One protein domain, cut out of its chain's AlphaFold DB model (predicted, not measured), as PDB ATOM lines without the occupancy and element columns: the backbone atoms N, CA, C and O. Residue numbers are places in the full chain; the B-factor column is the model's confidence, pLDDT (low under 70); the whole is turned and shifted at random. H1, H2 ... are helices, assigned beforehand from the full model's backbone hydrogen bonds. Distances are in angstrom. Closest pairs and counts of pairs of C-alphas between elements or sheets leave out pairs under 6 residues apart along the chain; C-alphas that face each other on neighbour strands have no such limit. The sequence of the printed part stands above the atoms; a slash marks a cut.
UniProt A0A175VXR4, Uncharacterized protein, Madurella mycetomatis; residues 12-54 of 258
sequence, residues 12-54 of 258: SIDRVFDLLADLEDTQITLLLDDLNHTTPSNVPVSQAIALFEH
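AT A GLANCE: This is residues 12 to 54 of the 258 residues of an uncharacterized protein of Madurella mycetomatis (UniProt A0A175VXR4). Three helices make an open U-shaped frame: H2 is the crossbar, and H1 and H3 extend from its two ends to the same side, apart from each other. The contacts are few and the space between H1 and H3 is empty. The printed part has 43 residues, with H1, H2 and H3 in that order, no named strand, and the class all helix. It is loose, with a radius of gyration of the C-alphas of 12.1 A and spans of 28 by 23 by 18 A.

IN THESE COORDINATES: H1, residues 12 to 21, begins at C-alpha 12 (39.729, 57.434, 4.807) and is 14.5 A long. H2, residues 25 to 37, is 18.5 A long. H3, residues 45 to 54, is 14.4 A long and ends at C-alpha 54 (34.809, 55.180, 31.401).

HOW THE PARTS SIT: H1 and H2 are close but not clearly touching; their closest C-alphas, of Leu 20 and Ile 28, are 8.0 A apart. They run opposite ways at a steep tilt of 59 degrees. H2, with residues 32 to 36 alone, only just touches H3, with 3 pairs of C-alphas within 8 A; the closest, of Asn 36 and Val 45, are 6.3 A apart. Their lines are about perpendicular, at 85 degrees. In H1, H2 and H3 every O i to N i+4 pair is within hydrogen-bond range.

THE WHOLE: The C-alphas of Asp 14 and Pro 40, the two farthest apart, are 30.3 A apart. The printed part has no cut; the link from H1 to H2 is tight, and that from H2 to H3 is short. Residue 54 is under pLDDT 70.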
ATOM      1  N   SER A  12      39.020  58.712   4.658       88.60
ATOM      2  CA  SER A  12      39.729  57.434   4.807       88.60
ATOM      3  C   SER A  12      39.115  56.564   5.907       88.60
ATOM      4  O   SER A  12      39.013  55.355   5.733       88.60
ATOM      5  N   ILE A  13      38.635  57.182   6.992       91.63
ATOM      6  CA  ILE A  13      37.960  56.483   8.088       91.63
ATOM      7  C   ILE A  13      36.623  55.871   7.653       91.63
ATOM      8  O   ILE A  13      36.331  54.735   8.012       91.63
ATOM      9  N   ASP A  14      35.853  56.559   6.809       91.09
ATOM     10  CA  ASP A  14      34.592  56.020   6.292       91.09
ATOM     11  C   ASP A  14      34.814  54.767   5.438       91.09
ATOM     12  O   ASP A  14      34.010  53.843   5.493       91.09
ATOM     13  N   ARG A  15      35.910  54.723   4.667       90.09
ATOM     14  CA  ARG A  15      36.268  53.540   3.867       90.09
ATOM     15  C   ARG A  15      36.664  52.365   4.752       90.09
ATOM     16  O   ARG A  15      36.304  51.239   4.448       90.09
ATOM     17  N   VAL A  16      37.383  52.623   5.848       92.09
ATOM     18  CA  VAL A  16      37.717  51.583   6.834       92.09
ATOM     19  C   VAL A  16      36.444  51.007   7.451       92.09
ATOM     20  O   VAL A  16      36.348  49.795   7.590       92.09
ATOM     21  N   PHE A  17      35.450  51.842   7.768       92.14
ATOM     22  CA  PHE A  17      34.172  51.350   8.284       92.14
ATOM     23  C   PHE A  17      33.409  50.487   7.278       92.14
ATOM     24  O   PHE A  17      32.860  49.473   7.691       92.14
ATOM     25  N   ASP A  18      33.402  50.842   5.990       91.31
ATOM     26  CA  ASP A  18      32.791  49.988   4.961       91.31
ATOM     27  C   ASP A  18      33.497  48.628   4.882       91.31
ATOM     28  O   ASP A  18      32.849  47.590   4.915       91.31
ATOM     29  N   LEU A  19      34.836  48.632   4.859       92.04
ATOM     30  CA  LEU A  19      35.628  47.402   4.807       92.04
ATOM     31  C   LEU A  19      35.390  46.510   6.028       92.04
ATOM     32  O   LEU A  19      35.303  45.300   5.879       92.04
ATOM     33  N   LEU A  20      35.283  47.097   7.224       92.57
ATOM     34  CA  LEU A  20      34.979  46.356   8.449       92.57
ATOM     35  C   LEU A  20      33.531  45.847   8.483       92.57
ATOM     36  O   LEU A  20      33.283  44.825   9.112       92.57
ATOM     37  N   ALA A  21      32.590  46.545   7.839       91.25
ATOM     38  CA  ALA A  21      31.186  46.142   7.777       91.25
ATOM     39  C   ALA A  21      30.949  44.940   6.849       91.25
ATOM     40  O   ALA A  21      30.008  44.184   7.075       91.25
ATOM     41  N   ASP A  22      31.806  44.761   5.842       92.75
ATOM     42  CA  ASP A  22      31.749  43.638   4.901       92.75
ATOM     43  C   ASP A  22      32.443  42.361   5.433       92.75
ATOM     44  O   ASP A  22      32.352  41.309   4.796       92.75
ATOM     45  N   LEU A  23      33.136  42.419   6.584       93.71
ATOM     46  CA  LEU A  23      33.787  41.252   7.196       93.71
ATOM     47  C   LEU A  23      32.773  40.342   7.902       93.71
ATOM     48  O   LEU A  23      31.914  40.800   8.652       93.71
ATOM     49  N   GLU A  24      32.928  39.029   7.724       95.01
ATOM     50  CA  GLU A  24      32.182  38.025   8.493       95.01
ATOM     51  C   GLU A  24      32.628  37.979   9.967       95.01
ATOM     52  O   GLU A  24      33.779  38.271  10.303       95.01
ATOM     53  N   ASP A  25      31.736  37.538  10.860       93.61
ATOM     54  CA  ASP A  25      31.995  37.461  12.307       93.61
ATOM     55  C   ASP A  25      33.250  36.631  12.655       93.61
ATOM     56  O   ASP A  25      33.980  36.940  13.602       93.61
ATOM     57  N   THR A  26      33.547  35.592  11.869       93.65
ATOM     58  CA  THR A  26      34.762  34.767  11.982       93.65
ATOM     59  C   THR A  26      36.030  35.563  11.679       93.65
ATOM     60  O   THR A  26      36.998  35.475  12.435       93.65
ATOM     61  N   GLN A  27      36.026  36.390  10.630       94.63
ATOM     62  CA  GLN A  27      37.149  37.266  10.275       94.63
ATOM     63  C   GLN A  27      37.350  38.370  11.311       94.63
ATOM     64  O   GLN A  27      38.487  38.661  11.683       94.63
ATOM     65  N   ILE A  28      36.260  38.941  11.832       93.86
ATOM     66  CA  ILE A  28      36.314  39.915  12.930       93.86
ATOM     67  C   ILE A  28      36.950  39.274  14.170       93.86
ATOM     68  O   ILE A  28      37.797  39.889  14.819       93.86
ATOM     69  N   THR A  29      36.589  38.026  14.478       92.69
ATOM     70  CA  THR A  29      37.145  37.289  15.622       92.69
ATOM     71  C   THR A  29      38.646  37.040  15.464       92.69
ATOM     72  O   THR A  29      39.396  37.300  16.402       92.69
ATOM     73  N   LEU A  30      39.100  36.609  14.281       93.22
ATOM     74  CA  LEU A  30      40.527  36.415  13.986       93.22
ATOM     75  C   LEU A  30      41.315  37.727  14.078       93.22
ATOM     76  O   LEU A  30      42.372  37.771  14.698       93.22
ATOM     77  N   LEU A  31      40.772  38.818  13.534       93.87
ATOM     78  CA  LEU A  31      41.404  40.133  13.607       93.87
ATOM     79  C   LEU A  31      41.542  40.622  15.056       93.87
ATOM     80  O   LEU A  31      42.572  41.178  15.430       93.87
ATOM     81  N   LEU A  32      40.506  40.435  15.879       93.36
ATOM     82  CA  LEU A  32      40.564  40.783  17.298       93.36
ATOM     83  C   LEU A  32      41.599  39.938  18.046       93.36
ATOM     84  O   LEU A  32      42.292  40.474  18.911       93.36
ATOM     85  N   ASP A  33      41.720  38.654  17.711       92.40
ATOM     86  CA  ASP A  33      42.738  37.773  18.279       92.40
ATOM     87  C   ASP A  33      44.151  38.242  17.912       92.40
ATOM     88  O   ASP A  33      44.978  38.452  18.800       92.40
ATOM     89  N   ASP A  34      44.396  38.547  16.637       92.46
ATOM     90  CA  ASP A  34      45.666  39.107  16.170       92.46
ATOM     91  C   ASP A  34      46.007  40.405  16.913       92.46
ATOM     92  O   ASP A  34      47.116  40.563  17.429       92.46
ATOM     93  N   LEU A  35      45.043  41.326  17.036       90.66
ATOM     94  CA  LEU A  35      45.223  42.603  17.735       90.66
ATOM     95  C   LEU A  35      45.575  42.418  19.217       90.66
ATOM     96  O   LEU A  35      46.416  43.154  19.746       90.66
ATOM     97  N   ASN A  36      44.987  41.424  19.879       90.62
ATOM     98  CA  ASN A  36      45.295  41.106  21.271       90.62
ATOM     99  C   ASN A  36      46.712  40.533  21.443       90.62
ATOM    100  O   ASN A  36      47.305  40.720  22.504       90.62
ATOM    101  N   HIS A  37      47.280  39.903  20.410       90.34
ATOM    102  CA  HIS A  37      48.546  39.170  20.493       90.34
ATOM    103  C   HIS A  37      49.723  39.802  19.721       90.34
ATOM    104  O   HIS A  37      50.817  39.237  19.743       90.34
ATOM    105  N   THR A  38      49.577  40.980  19.085       88.77
ATOM    106  CA  THR A  38      50.693  41.569  18.302       88.77
ATOM    107  C   THR A  38      51.931  41.912  19.136       88.77
ATOM    108  O   THR A  38      53.050  41.821  18.629       88.77
ATOM    109  N   THR A  39      51.768  42.283  20.411       85.77
ATOM    110  CA  THR A  39      52.881  42.421  21.363       85.77
ATOM    111  C   THR A  39      52.474  41.908  22.746       85.77
ATOM    112  O   THR A  39      51.318  42.070  23.133       85.77
ATOM    113  N   PRO A  40      53.404  41.362  23.554       81.32
ATOM    114  CA  PRO A  40      53.085  40.890  24.906       81.32
ATOM    115  C   PRO A  40      52.691  42.023  25.870       81.32
ATOM    116  O   PRO A  40      52.215  41.759  26.968       81.32
ATOM    117  N   SER A  41      52.909  43.284  25.483       88.24
ATOM    118  CA  SER A  41      52.483  44.472  26.229       88.24
ATOM    119  C   SER A  41      51.114  45.006  25.809       88.24
ATOM    120  O   SER A  41      50.667  46.010  26.368       88.24
ATOM    121  N   ASN A  42      50.466  44.400  24.809       89.03
ATOM    122  CA  ASN A  42      49.176  44.881  24.342       89.03
ATOM    123  C   ASN A  42      48.112  44.718  25.418       89.03
ATOM    124  O   ASN A  42      47.981  43.677  26.059       89.03
ATOM    125  N   VAL A  43      47.313  45.767  25.573       88.02
ATOM    126  CA  VAL A  43      46.072  45.700  26.335       88.02
ATOM    127  C   VAL A  43      45.023  45.059  25.426       88.02
ATOM    128  O   VAL A  43      44.841  45.561  24.313       88.02
ATOM    129  N   PRO A  44      44.323  44.000  25.872       91.74
ATOM    130  CA  PRO A  44      43.256  43.395  25.088       91.74
ATOM    131  C   PRO A  44      42.245  44.444  24.623       91.74
ATOM    132  O   PRO A  44      41.874  45.336  25.392       91.74
ATOM    133  N   VAL A  45      41.766  44.331  23.386       89.05
ATOM    134  CA  VAL A  45      40.850  45.299  22.763       89.05
ATOM    135  C   VAL A  45      39.617  45.534  23.641       89.05
ATOM    136  O   VAL A  45      39.207  46.676  23.837       89.05
ATOM    137  N   SER A  46      39.081  44.482  24.260       88.91
ATOM    138  CA  SER A  46      37.963  44.567  25.211       88.91
ATOM    139  C   SER A  46      38.266  45.459  26.421       88.91
ATOM    140  O   SER A  46      37.436  46.277  26.819       88.91
ATOM    141  N   GLN A  47      39.471  45.355  26.983       90.85
ATOM    142  CA  GLN A  47      39.920  46.191  28.092       90.85
ATOM    143  C   GLN A  47      40.204  47.625  27.630       90.85
ATOM    144  O   GLN A  47      39.871  48.571  28.342       90.85
ATOM    145  N   ALA A  48      40.768  47.806  26.434       89.08
ATOM    146  CA  ALA A  48      40.999  49.126  25.859       89.08
ATOM    147  C   ALA A  48      39.678  49.890  25.657       89.08
ATOM    148  O   ALA A  48      39.583  51.049  26.061       89.08
ATOM    149  N   ILE A  49      38.640  49.239  25.119       88.87
ATOM    150  CA  ILE A  49      37.305  49.834  24.937       88.87
ATOM    151  C   ILE A  49      36.721  50.286  26.280       88.87
ATOM    152  O   ILE A  49      36.253  51.420  26.380       88.87
ATOM    153  N   ALA A  50      36.827  49.464  27.329       88.43
ATOM    154  CA  ALA A  50      36.340  49.822  28.664       88.43
ATOM    155  C   ALA A  50      37.025  51.086  29.222       88.43
ATOM    156  O   ALA A  50      36.366  51.954  29.798       88.43
ATOM    157  N   LEU A  51      38.338  51.245  29.011       87.10
ATOM    158  CA  LEU A  51      39.066  52.452  29.427       87.10
ATOM    159  C   LEU A  51      38.538  53.715  28.729       87.10
ATOM    160  O   LEU A  51      38.413  54.762  29.370       87.10
ATOM    161  N   PHE A  52      38.194  53.621  27.441       83.56
ATOM    162  CA  PHE A  52      37.607  54.738  26.698       83.56
ATOM    163  C   PHE A  52      36.158  55.009  27.104       83.56
ATOM    164  O   PHE A  52      35.781  56.173  27.249       83.56
ATOM    165  N   GLU A  53      35.368  53.971  27.370       83.65
ATOM    166  CA  GLU A  53      33.973  54.105  27.795       83.65
ATOM    167  C   GLU A  53      33.853  54.809  29.158       83.65
ATOM    168  O   GLU A  53      33.004  55.683  29.350       83.65
ATOM    169  N   HIS A  54      34.764  54.519  30.092       68.18
ATOM    170  CA  HIS A  54      34.809  55.180  31.401       68.18
ATOM    171  C   HIS A  54      35.362  56.613  31.359       68.18
ATOM    172  O   HIS A  54      35.142  57.387  32.292       68.18
TER     173      HIS A  54